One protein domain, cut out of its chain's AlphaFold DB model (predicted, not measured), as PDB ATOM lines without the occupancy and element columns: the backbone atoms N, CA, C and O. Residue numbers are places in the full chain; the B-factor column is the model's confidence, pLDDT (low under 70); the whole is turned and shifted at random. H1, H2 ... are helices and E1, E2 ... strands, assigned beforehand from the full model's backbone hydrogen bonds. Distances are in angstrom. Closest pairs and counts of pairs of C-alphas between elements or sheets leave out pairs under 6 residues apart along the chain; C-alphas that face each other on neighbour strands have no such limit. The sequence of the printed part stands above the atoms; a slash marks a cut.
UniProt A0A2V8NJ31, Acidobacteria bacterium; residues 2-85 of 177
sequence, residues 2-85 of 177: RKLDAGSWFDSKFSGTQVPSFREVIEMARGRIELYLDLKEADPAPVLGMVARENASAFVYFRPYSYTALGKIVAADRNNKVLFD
ATOM      1  N   ARG A   2      -9.811  53.602 -20.055       72.25
ATOM      2  CA  ARG A   2     -10.795  54.516 -20.706       72.25
ATOM      3  C   ARG A   2     -10.619  56.038 -20.481       72.25
ATOM      4  O   ARG A   2     -11.439  56.816 -20.943       72.25
ATOM      5  N   LYS A   3      -9.584  56.465 -19.752       82.75
ATOM      6  CA  LYS A   3      -9.226  57.883 -19.556       82.75
ATOM      7  C   LYS A   3      -8.089  58.344 -20.479       82.75
ATOM      8  O   LYS A   3      -7.699  59.500 -20.405       82.75
ATOM      9  N   LEU A   4      -7.514  57.430 -21.263       90.00
ATOM     10  CA  LEU A   4      -6.434  57.729 -22.197       90.00
ATOM     11  C   LEU A   4      -7.018  58.222 -23.520       90.00
ATOM     12  O   LEU A   4      -8.016  57.673 -23.986       90.00
ATOM     13  N   ASP A   5      -6.363  59.221 -24.101       92.69
ATOM     14  CA  ASP A   5      -6.617  59.683 -25.460       92.69
ATOM     15  C   ASP A   5      -5.726  58.896 -26.428       92.69
ATOM     16  O   ASP A   5      -4.499  58.996 -26.386       92.69
ATOM     17  N   ALA A   6      -6.358  58.078 -27.262       94.25
ATOM     18  CA  ALA A   6      -5.708  57.215 -28.237       94.25
ATOM     19  C   ALA A   6      -5.559  57.860 -29.625       94.25
ATOM     20  O   ALA A   6      -5.005  57.217 -30.514       94.25
ATOM     21  N   GLY A   7      -6.051  59.088 -29.832       95.50
ATOM     22  CA  GLY A   7      -6.119  59.721 -31.153       95.50
ATOM     23  C   GLY A   7      -5.306  61.007 -31.291       95.50
ATOM     24  O   GLY A   7      -4.731  61.238 -32.352       95.50
ATOM     25  N   SER A   8      -5.178  61.809 -30.225       95.94
ATOM     26  CA  SER A   8      -4.492  63.115 -30.291       95.94
ATOM     27  C   SER A   8      -3.028  63.041 -30.737       95.94
ATOM     28  O   SER A   8      -2.511  64.018 -31.270       95.94
ATOM     29  N   TRP A   9      -2.344  61.912 -30.523       95.50
ATOM     30  CA  TRP A   9      -0.955  61.732 -30.962       95.50
ATOM     31  C   TRP A   9      -0.819  61.587 -32.487       95.50
ATOM     32  O   TRP A   9       0.256  61.852 -33.017       95.50
ATOM     33  N   PHE A  10      -1.887  61.169 -33.175       95.44
ATOM     34  CA  PHE A  10      -1.903  60.968 -34.624       95.44
ATOM     35  C   PHE A  10      -2.331  62.246 -35.359       95.44
ATOM     36  O   PHE A  10      -1.631  62.711 -36.253       95.44
ATOM     37  N   ASP A  11      -3.463  62.837 -34.967       97.06
ATOM     38  CA  ASP A  11      -3.950  64.121 -35.486       97.06
ATOM     39  C   ASP A  11      -4.947  64.729 -34.487       97.06
ATOM     40  O   ASP A  11      -5.772  64.029 -33.896       97.06
ATOM     41  N   SER A  12      -4.910  66.053 -34.336       96.12
ATOM     42  CA  SER A  12      -5.857  66.837 -33.534       96.12
ATOM     43  C   SER A  12      -7.339  66.515 -33.788       96.12
ATOM     44  O   SER A  12      -8.139  66.556 -32.852       96.12
ATOM     45  N   LYS A  13      -7.720  66.141 -35.018       97.88
ATOM     46  CA  LYS A  13      -9.106  65.779 -35.364       97.88
ATOM     47  C   LYS A  13      -9.601  64.501 -34.678       97.88
ATOM     48  O   LYS A  13     -10.806  64.278 -34.633       97.88
ATOM     49  N   PHE A  14      -8.696  63.677 -34.147       96.88
ATOM     50  CA  PHE A  14      -9.023  62.463 -33.393       96.88
ATOM     51  C   PHE A  14      -8.920  62.659 -31.875       96.88
ATOM     52  O   PHE A  14      -8.904  61.678 -31.127       96.88
ATOM     53  N   SER A  15      -8.851  63.904 -31.398       96.06
ATOM     54  CA  SER A  15      -8.788  64.181 -29.965       96.06
ATOM     55  C   SER A  15      -9.990  63.601 -29.214       96.06
ATOM     56  O   SER A  15     -11.131  63.666 -29.672       96.06
ATOM     57  N   GLY A  16      -9.722  62.993 -28.058       94.56
ATOM     58  CA  GLY A  16     -10.728  62.313 -27.243       94.56
ATOM     59  C   GLY A  16     -11.082  60.894 -27.700       94.56
ATOM     60  O   GLY A  16     -11.964  60.278 -27.094       94.56
ATOM     61  N   THR A  17     -10.405  60.342 -28.717       95.62
ATOM     62  CA  THR A  17     -10.603  58.941 -29.130       95.62
ATOM     63  C   THR A  17     -10.265  58.007 -27.972       95.62
ATOM     64  O   THR A  17      -9.159  58.032 -27.436       95.62
ATOM     65  N   GLN A  18     -11.216  57.163 -27.579       94.81
ATOM     66  CA  GLN A  18     -11.007  56.176 -26.523       94.81
ATOM     67  C   GLN A  18     -10.386  54.900 -27.091       94.81
ATOM     68  O   GLN A  18     -10.710  54.486 -28.201       94.81
ATOM     69  N   VAL A  19      -9.549  54.230 -26.293       93.81
ATOM     70  CA  VAL A  19      -9.109  52.863 -26.610       93.81
ATOM     71  C   VAL A  19     -10.337  51.941 -26.600       93.81
ATOM     72  O   VAL A  19     -10.962  51.811 -25.538       93.81
ATOM     73  N   PRO A  20     -10.692  51.298 -27.728       93.81
ATOM     74  CA  PRO A  20     -11.841  50.410 -27.775       93.81
ATOM     75  C   PRO A  20     -11.580  49.160 -26.932       93.81
ATOM     76  O   PRO A  20     -10.458  48.654 -26.842       93.81
ATOM     77  N   SER A  21     -12.627  48.633 -26.307       94.00
ATOM     78  CA  SER A  21     -12.580  47.293 -25.733       94.00
ATOM     79  C   SER A  21     -12.658  46.240 -26.832       94.00
ATOM     80  O   SER A  21     -13.264  46.448 -27.881       94.00
ATOM     81  N   PHE A  22     -12.107  45.059 -26.565       95.31
ATOM     82  CA  PHE A  22     -12.164  43.976 -27.541       95.31
ATOM     83  C   PHE A  22     -13.603  43.524 -27.850       95.31
ATOM     84  O   PHE A  22     -13.899  43.176 -28.987       95.31
ATOM     85  N   ARG A  23     -14.525  43.606 -26.877       96.81
ATOM     86  CA  ARG A  23     -15.954  43.353 -27.122       96.81
ATOM     87  C   ARG A  23     -16.532  44.336 -28.145       96.81
ATOM     88  O   ARG A  23     -17.160  43.885 -29.092       96.81
ATOM     89  N   GLU A  24     -16.288  45.639 -27.983       97.19
ATOM     90  CA  GLU A  24     -16.772  46.665 -28.924       97.19
ATOM     91  C   GLU A  24     -16.233  46.409 -30.346       97.19
ATOM     92  O   GLU A  24     -16.968  46.544 -31.321       97.19
ATOM     93  N   VAL A  25     -14.979  45.952 -30.470       97.50
ATOM     94  CA  VAL A  25     -14.395  45.553 -31.765       97.50
ATOM     95  C   VAL A  25     -15.103  44.326 -32.355       97.50
ATOM     96  O   VAL A  25     -15.464  44.345 -33.530       97.50
ATOM     97  N   ILE A  26     -15.342  43.277 -31.557       98.12
ATOM     98  CA  ILE A  26     -16.070  42.072 -31.995       98.12
ATOM     99  C   ILE A  26     -17.486  42.430 -32.465       98.12
ATOM    100  O   ILE A  26     -17.922  41.968 -33.519       98.12
ATOM    101  N   GLU A  27     -18.209  43.242 -31.694       97.81
ATOM    102  CA  GLU A  27     -19.567  43.687 -32.022       97.81
ATOM    103  C   GLU A  27     -19.597  44.494 -33.325       97.81
ATOM    104  O   GLU A  27     -20.459  44.258 -34.170       97.81
ATOM    105  N   MET A  28     -18.629  45.394 -33.520       97.62
ATOM    106  CA  MET A  28     -18.524  46.205 -34.732       97.62
ATOM    107  C   MET A  28     -18.157  45.376 -35.972       97.62
ATOM    108  O   MET A  28     -18.664  45.651 -37.060       97.62
ATOM    109  N   ALA A  29     -17.287  44.375 -35.825       98.06
ATOM    110  CA  ALA A  29     -16.819  43.542 -36.931       98.06
ATOM    111  C   ALA A  29     -17.856  42.511 -37.394       98.06
ATOM    112  O   ALA A  29     -17.881  42.136 -38.569       98.06
ATOM    113  N   ARG A  30     -18.725  42.054 -36.485       97.44
ATOM    114  CA  ARG A  30     -19.659  40.953 -36.732       97.44
ATOM    115  C   ARG A  30     -20.507  41.175 -37.985       97.44
ATOM    116  O   ARG A  30     -21.244  42.152 -38.098       97.44
ATOM    117  N   GLY A  31     -20.431  40.213 -38.906       97.19
ATOM    118  CA  GLY A  31     -21.174  40.239 -40.169       97.19
ATOM    119  C   GLY A  31     -20.680  41.286 -41.172       97.19
ATOM    120  O   GLY A  31     -21.363  41.523 -42.164       97.19
ATOM    121  N   ARG A  32     -19.530  41.925 -40.915       97.50
ATOM    122  CA  ARG A  32     -18.942  42.963 -41.775       97.50
ATOM    123  C   ARG A  32     -17.532  42.610 -42.225       97.50
ATOM    124  O   ARG A  32     -17.253  42.676 -43.415       97.50
ATOM    125  N   ILE A  33     -16.663  42.256 -41.280       96.75
ATOM    126  CA  ILE A  33     -15.257  41.929 -41.526       96.75
ATOM    127  C   ILE A  33     -14.811  40.780 -40.622       96.75
ATOM    128  O   ILE A  33     -15.383  40.553 -39.552       96.75
ATOM    129  N   GLU A  34     -13.771  40.074 -41.045       96.75
ATOM    130  CA  GLU A  34     -13.045  39.146 -40.181       96.75
ATOM    131  C   GLU A  34     -11.948  39.893 -39.405       96.75
ATOM    132  O   GLU A  34     -11.496  40.964 -39.809       96.75
ATOM    133  N   LEU A  35     -11.535  39.343 -38.265       97.25
ATOM    134  CA  LEU A  35     -10.542  39.933 -37.374       97.25
ATOM    135  C   LEU A  35      -9.268  39.093 -37.373       97.25
ATOM    136  O   LEU A  35      -9.281  37.940 -36.948       97.25
ATOM    137  N   TYR A  36      -8.158  39.704 -37.778       95.88
ATOM    138  CA  TYR A  36      -6.816  39.197 -37.512       95.88
ATOM    139  C   TYR A  36      -6.384  39.679 -36.123       95.88
ATOM    140  O   TYR A  36      -6.225  40.880 -35.899       95.88
ATOM    141  N   LEU A  37      -6.229  38.760 -35.171       95.56
ATOM    142  CA  LEU A  37      -5.877  39.072 -33.793       95.56
ATOM    143  C   LEU A  37      -4.440  38.656 -33.486       95.56
ATOM    144  O   LEU A  37      -4.157  37.489 -33.207       95.56
ATOM    145  N   ASP A  38      -3.554  39.648 -33.493       93.19
ATOM    146  CA  ASP A  38      -2.162  39.501 -33.082       93.19
ATOM    147  C   ASP A  38      -2.044  39.438 -31.554       93.19
ATOM    148  O   ASP A  38      -2.193  40.447 -30.853       93.19
ATOM    149  N   LEU A  39      -1.822  38.239 -31.014       92.69
ATOM    150  CA  LEU A  39      -1.661  38.059 -29.577       92.69
ATOM    151  C   LEU A  39      -0.271  38.527 -29.159       92.69
ATOM    152  O   LEU A  39       0.732  37.915 -29.503       92.69
ATOM    153  N   LYS A  40      -0.218  39.572 -28.336       88.25
ATOM    154  CA  LYS A  40       1.015  39.979 -27.652       88.25
ATOM    155  C   LYS A  40       1.342  39.023 -26.501       88.25
ATOM    156  O   LYS A  40       0.482  38.245 -26.092       88.25
ATOM    157  N   GLU A  41       2.568  39.099 -25.976       84.75
ATOM    158  CA  GLU A  41       3.111  38.245 -24.901       84.75
ATOM    159  C   GLU A  41       2.372  38.403 -23.553       84.75
ATOM    160  O   GLU A  41       2.881  38.938 -22.570       84.75
ATOM    161  N   ALA A  42       1.132  37.936 -23.506       87.31
ATOM    162  CA  ALA A  42       0.249  37.938 -22.353       87.31
ATOM    163  C   ALA A  42      -0.586  36.652 -22.352       87.31
ATOM    164  O   ALA A  42      -0.710  35.969 -23.370       87.31
ATOM    165  N   ASP A  43      -1.175  36.303 -21.206       90.12
ATOM    166  CA  ASP A  43      -2.027  35.116 -21.122       90.12
ATOM    167  C   ASP A  43      -3.220  35.235 -22.093       90.12
ATOM    168  O   ASP A  43      -3.997  36.184 -21.970       90.12
ATOM    169  N   PRO A  44      -3.411  34.296 -23.044       94.00
ATOM    170  CA  PRO A  44      -4.501  34.393 -24.012       94.00
ATOM    171  C   PRO A  44      -5.875  34.060 -23.413       94.00
ATOM    172  O   PRO A  44      -6.891  34.317 -24.057       94.00
ATOM    173  N   ALA A  45      -5.950  33.502 -22.197       94.56
ATOM    174  CA  ALA A  45      -7.206  33.024 -21.614       94.56
ATOM    175  C   ALA A  45      -8.327  34.088 -21.542       94.56
ATOM    176  O   ALA A  45      -9.456  33.765 -21.922       94.56
ATOM    177  N   PRO A  46      -8.079  35.358 -21.150       95.25
ATOM    178  CA  PRO A  46      -9.118  36.389 -21.154       95.25
ATOM    179  C   PRO A  46      -9.669  36.684 -22.555       95.25
ATOM    180  O   PRO A  46     -10.874  36.890 -22.717       95.25
ATOM    181  N   VAL A  47      -8.795  36.681 -23.564       95.75
ATOM    182  CA  VAL A  47      -9.152  36.917 -24.968       95.75
ATOM    183  C   VAL A  47      -9.967  35.744 -25.505       95.75
ATOM    184  O   VAL A  47     -11.055  35.956 -26.036       95.75
ATOM    185  N   LEU A  48      -9.496  34.512 -25.295       97.00
ATOM    186  CA  LEU A  48     -10.200  33.291 -25.690       97.00
ATOM    187  C   LEU A  48     -11.583  33.211 -25.041       97.00
ATOM    188  O   LEU A  48     -12.580  32.967 -25.717       97.00
ATOM    189  N   GLY A  49     -11.667  33.515 -23.745       97.00
ATOM    190  CA  GLY A  49     -12.934  33.572 -23.028       97.00
ATOM    191  C   GLY A  49     -13.874  34.665 -23.546       97.00
ATOM    192  O   GLY A  49     -15.088  34.511 -23.438       97.00
ATOM    193  N   MET A  50     -13.362  35.774 -24.091       97.50
ATOM    194  CA  MET A  50     -14.196  36.784 -24.756       97.50
ATOM    195  C   MET A  50     -14.713  36.275 -26.104       97.50
ATOM    196  O   MET A  50     -15.916  36.323 -26.336       97.50
ATOM    197  N   VAL A  51     -13.838  35.734 -26.956       97.75
ATOM    198  CA  VAL A  51     -14.229  35.193 -28.271       97.75
ATOM    199  C   VAL A  51     -15.286  34.098 -28.131       97.75
ATOM    200  O   VAL A  51     -16.273  34.113 -28.865       97.75
ATOM    201  N   ALA A  52     -15.131  33.207 -27.147       97.44
ATOM    202  CA  ALA A  52     -16.111  32.165 -26.858       97.44
ATOM    203  C   ALA A  52     -17.456  32.742 -26.386       97.44
ATOM    204  O   ALA A  52     -18.502  32.390 -26.927       97.44
ATOM    205  N   ARG A  53     -17.449  33.669 -25.412       97.62
ATOM    206  CA  ARG A  53     -18.682  34.295 -24.889       97.62
ATOM    207  C   ARG A  53     -19.460  35.057 -25.955       97.62
ATOM    208  O   ARG A  53     -20.684  35.046 -25.929       97.62
ATOM    209  N   GLU A  54     -18.753  35.698 -26.877       97.69
ATOM    210  CA  GLU A  54     -19.358  36.444 -27.976       97.69
ATOM    211  C   GLU A  54     -19.642  35.561 -29.208       97.69
ATOM    212  O   GLU A  54     -20.090  36.077 -30.228       97.69
ATOM    213  N   ASN A  55     -19.385  34.246 -29.170       96.62
ATOM    214  CA  ASN A  55     -19.512  33.345 -30.324       96.62
ATOM    215  C   ASN A  55     -18.843  33.925 -31.591       96.62
ATOM    216  O   ASN A  55     -19.489  34.158 -32.620       96.62
ATOM    217  N   ALA A  56     -17.562  34.280 -31.468       97.19
ATOM    218  CA  ALA A  56     -16.808  34.999 -32.494       97.19
ATOM    219  C   ALA A  56     -15.741  34.147 -33.207       97.19
ATOM    220  O   ALA A  56     -15.130  34.621 -34.162       97.19
ATOM    221  N   SER A  57     -15.545  32.882 -32.815       95.81
ATOM    222  CA  SER A  57     -14.505  32.001 -33.379       95.81
ATOM    223  C   SER A  57     -14.589  31.833 -34.900       95.81
ATOM    224  O   SER A  57     -13.571  31.644 -35.556       95.81
ATOM    225  N   ALA A  58     -15.785  31.958 -35.485       94.19
ATOM    226  CA  ALA A  58     -15.988  31.830 -36.926       94.19
ATOM    227  C   ALA A  58     -15.332  32.949 -37.759       94.19
ATOM    228  O   ALA A  58     -15.069  32.731 -38.938       94.19
ATOM    229  N   PHE A  59     -15.061  34.123 -37.181       95.75
ATOM    230  CA  PHE A  59     -14.510  35.280 -37.904       95.75
ATOM    231  C   PHE A  59     -13.287  35.902 -37.216       95.75
ATOM    232  O   PHE A  59     -12.862  36.985 -37.601       95.75
ATOM    233  N   VAL A  60     -12.714  35.236 -36.211       97.31
ATOM    234  CA  VAL A  60     -11.476  35.658 -35.543       97.31
ATOM    235  C   VAL A  60     -10.366  34.669 -35.879       97.31
ATOM    236  O   VAL A  60     -10.496  33.477 -35.607       97.31
ATOM    237  N   TYR A  61      -9.266  35.179 -36.426       96.88
ATOM    238  CA  TYR A  61      -8.016  34.455 -36.622       96.88
ATOM    239  C   TYR A  61      -7.028  34.849 -35.532       96.88
ATOM    240  O   TYR A  61      -6.713  36.026 -35.376       96.88
ATOM    241  N   PHE A  62      -6.513  33.879 -34.787       96.62
ATOM    242  CA  PHE A  62      -5.493  34.122 -33.773       96.62
ATOM    243  C   PHE A  62      -4.101  33.936 -34.369       96.62
ATOM    244  O   PHE A  62      -3.786  32.837 -34.824       96.62
ATOM    245  N   ARG A  63      -3.245  34.958 -34.293       94.31
ATOM    246  CA  ARG A  63      -1.798  34.814 -34.501       94.31
ATOM    247  C   ARG A  63      -1.132  34.646 -33.125       94.31
ATOM    248  O   ARG A  63      -1.107  35.604 -32.350       94.31
ATOM    249  N   PRO A  64      -0.681  33.436 -32.748       92.69
ATOM    250  CA  PRO A  64      -0.051  33.195 -31.455       92.69
ATOM    251  C   PRO A  64       1.400  33.691 -31.439       92.69
ATOM    252  O   PRO A  64       2.122  33.518 -32.409       92.69
ATOM    253  N   TYR A  65       1.862  34.195 -30.294       90.00
ATOM    254  CA  TYR A  65       3.270  34.577 -30.091       90.00
ATOM    255  C   TYR A  65       4.190  33.401 -29.703       90.00
ATOM    256  O   TYR A  65       5.394  33.571 -29.554       90.00
ATOM    257  N   SER A  66       3.639  32.209 -29.425       88.88
ATOM    258  CA  SER A  66       4.413  31.034 -28.990       88.88
ATOM    259  C   SER A  66       3.651  29.716 -29.167       88.88
ATOM    260  O   SER A  66       2.418  29.702 -29.212       88.88
ATOM    261  N   TYR A  67       4.368  28.584 -29.152       87.50
ATOM    262  CA  TYR A  67       3.764  27.241 -29.139       87.50
ATOM    263  C   TYR A  67       2.838  27.010 -27.939       87.50
ATOM    264  O   TYR A  67       1.799  26.363 -28.063       87.50
ATOM    265  N   THR A  68       3.174  27.576 -26.777       90.56
ATOM    266  CA  THR A  68       2.317  27.509 -25.587       90.56
ATOM    267  C   THR A  68       0.998  28.245 -25.817       90.56
ATOM    268  O   THR A  68      -0.061  27.735 -25.451       90.56
ATOM    269  N   ALA A  69       1.037  29.426 -26.443       92.62
ATOM    270  CA  ALA A  69      -0.173  30.164 -26.797       92.62
ATOM    271  C   ALA A  69      -1.008  29.402 -27.839       92.62
ATOM    272  O   ALA A  69      -2.211  29.249 -27.639       92.62
ATOM    273  N   LEU A  70      -0.373  28.845 -28.877       91.94
ATOM    274  CA  LEU A  70      -1.028  27.976 -29.863       91.94
ATOM    275  C   LEU A  70      -1.761  26.809 -29.187       91.94
ATOM    276  O   LEU A  70      -2.957  26.617 -29.412       91.94
ATOM    277  N   GLY A  71      -1.080  26.086 -28.292       91.62
ATOM    278  CA  GLY A  71      -1.670  24.980 -27.542       91.62
ATOM    279  C   GLY A  71      -2.885  25.407 -26.713       91.62
ATOM    280  O   GLY A  71      -3.906  24.722 -26.727       91.62
ATOM    281  N   LYS A  72      -2.821  26.571 -26.050       94.75
ATOM    282  CA  LYS A  72      -3.956  27.132 -25.296       94.75
ATOM    283  C   LYS A  72      -5.151  27.471 -26.193       94.75
ATOM    284  O   LYS A  72      -6.281  27.189 -25.804       94.75
ATOM    285  N   ILE A  73      -4.923  28.055 -27.372       95.25
ATOM    286  CA  ILE A  73      -5.996  28.437 -28.310       95.25
ATOM    287  C   ILE A  73      -6.741  27.195 -28.810       95.25
ATOM    288  O   ILE A  73      -7.972  27.158 -28.759       95.25
ATOM    289  N   VAL A  74      -5.996  26.170 -29.236       93.19
ATOM    290  CA  VAL A  74      -6.562  24.910 -29.748       93.19
ATOM    291  C   VAL A  74      -7.249  24.109 -28.637       93.19
ATOM    292  O   VAL A  74      -8.286  23.493 -28.875       93.19
ATOM    293  N   ALA A  75      -6.700  24.119 -27.418       93.88
ATOM    294  CA  ALA A  75      -7.305  23.442 -26.271       93.88
ATOM    295  C   ALA A  75      -8.605  24.111 -25.797       93.88
ATOM    296  O   ALA A  75      -9.483  23.419 -25.287       93.88
ATOM    297  N   ALA A  76      -8.730  25.433 -25.955       95.06
ATOM    298  CA  ALA A  76      -9.936  26.166 -25.582       95.06
ATOM    299  C   ALA A  76     -11.118  25.854 -26.514       95.06
ATOM    300  O   ALA A  76     -12.229  25.649 -26.034       95.06
ATOM    301  N   ASP A  77     -10.878  25.806 -27.827       93.56
ATOM    302  CA  ASP A  77     -11.846  25.354 -28.831       93.56
ATOM    303  C   ASP A  77     -11.103  24.946 -30.112       93.56
ATOM    304  O   ASP A  77     -10.323  25.722 -30.670       93.56
ATOM    305  N   ARG A  78     -11.373  23.736 -30.613       90.56
ATOM    306  CA  ARG A  78     -10.780  23.217 -31.857       90.56
ATOM    307  C   ARG A  78     -11.283  23.936 -33.111       90.56
ATOM    308  O   ARG A  78     -10.684  23.774 -34.168       90.56
ATOM    309  N   ASN A  79     -12.353  24.723 -33.006       91.56
ATOM    310  CA  ASN A  79     -12.852  25.567 -34.091       91.56
ATOM    311  C   ASN A  79     -12.156  26.932 -34.163       91.56
ATOM    312  O   ASN A  79     -12.372  27.666 -35.126       91.56
ATOM    313  N   ASN A  80     -11.335  27.297 -33.171       95.75
ATOM    314  CA  ASN A  80     -10.581  28.546 -33.224       95.75
ATOM    315  C   ASN A  80      -9.614  28.515 -34.409       95.75
ATOM    316  O   ASN A  80      -8.755  27.633 -34.486       95.75
ATOM    317  N   LYS A  81      -9.737  29.497 -35.306       95.56
ATOM    318  CA  LYS A  81      -8.841  29.657 -36.450       95.56
ATOM    319  C   LYS A  81      -7.485  30.164 -35.961       95.56
ATOM    320  O   LYS A  81      -7.412  31.221 -35.333       95.56
ATOM    321  N   VAL A  82      -6.414  29.430 -36.236       94.38
ATOM    322  CA  VAL A  82      -5.047  29.796 -35.838       94.38
ATOM    323  C   VAL A  82      -4.234  30.085 -37.088       94.38
ATOM    324  O   VAL A  82      -4.162  29.242 -37.976       94.38
ATOM    325  N   LEU A  83      -3.615  31.260 -37.153       92.75
ATOM    326  CA  LEU A  83      -2.670  31.610 -38.204       92.75
ATOM    327  C   LEU A  83      -1.275  31.194 -37.780       92.75
ATOM    328  O   LEU A  83      -0.731  31.707 -36.802       92.75
ATOM    329  N   PHE A  84      -0.733  30.232 -38.514       88.94
ATOM    330  CA  PHE A  84       0.590  29.703 -38.305       88.94
ATOM    331  C   PHE A  84       1.588  30.506 -39.142       88.94
ATOM    332  O   PHE A  84       1.503  30.464 -40.369       88.94
ATOM    333  N   ASP A  85       2.476  31.272 -38.504       89.12
ATOM    334  CA  ASP A  85       3.416  32.129 -39.230       89.12
ATOM    335  C   ASP A  85       4.685  31.360 -39.630       89.12
ATOM    336  O   ASP A  85       5.366  30.756 -38.802       89.12
TER     337      ASP A  85
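This is residues 2 to 85 of the 177 residues of a protein of Acidobacteria bacterium (UniProt A0A2V8NJ31). A small sheet of three parallel strands has H3 over one face, along E2 and E3, and H2 side by side with H3, while H1 sits near the edge strand E1. From H1 a long stretch with no named element, residues 2 to 21, leads away from this body and loops back on itself, making much of the length. The printed part has 84 residues, with three named helices and three named strands in the order H1 E1 H2 E2 H3 E3, and the sheet runs E1 E2 E3. The class is mixed, helices and strands, with 40 residues in named elements, under half of those printed. The whole is only just loose, close to compact, with a radius of gyration of the C-alphas of 14.6 A, and its elongated outline spans 43 by 28 by 22 A.

In the sheet, E2, residues 60 to 63, is the inner strand between the edge strands E1, residues 35 to 38, and E3, residues 81 to 85. E1 and E2 are parallel at 22 degrees, with N 37 and O 61 within hydrogen-bond range at 2.8 A. E2 and E3 are parallel at 29 degrees, with N 83 and O 62 at 2.8 A. H3, residues 67 to 76, is on the sheet at a height of 9.8 A, over E2 and E3, and runs along the strands, at 9 degrees to E3 on the local plane; the closest C-alphas of H3 and E3 are those of Leu 70 and Val 82, 7.4 A apart. H2, residues 45 to 53, is only just not on the sheet, with 4 pairs of C-alphas within 10 A. H2 and H3 only just touch, with 3 pairs of C-alphas within 8 A, the closest those of Leu 48 and Ile 73 at 6.9 A, at a shallow tilt of 30 degrees, the same way. E1, H2, E2 and E2, H3, E3 are strand-helix-strand units, two parallel neighbour strands joined through a helix, each with a right-handed crossover. H1, residues 22 to 29, only grazes the sheet with residues 25 to 29. H1 and H2 are close but not clearly touching, the C-alphas of Arg 23 and Met 50 being closest at 7.2 A; H1 and H3 are apart. In H1, H2 and H3 every O i to N i+4 pair is within hydrogen-bond range.

H1 begins at C-alpha 22 (-12.164, 43.976, -27.541) and is 10.5 A long from first to last C-alpha. E1 measures 9.4 A, H2 12.0 A and E2 9.8 A. H3 begins at C-alpha 67 (3.764, 27.241, -29.139) and is 14.2 A long. E3, 12.8 A long, ends at C-alpha 85 (3.416, 32.129, -39.230).

The two C-alphas farthest apart, those of Ser 12 and Ala 75, are 44.0 A apart. The printed part has no cut, and no link between named elements is long. The mean pLDDT of the printed part is 94.2, and no printed residue is under 70.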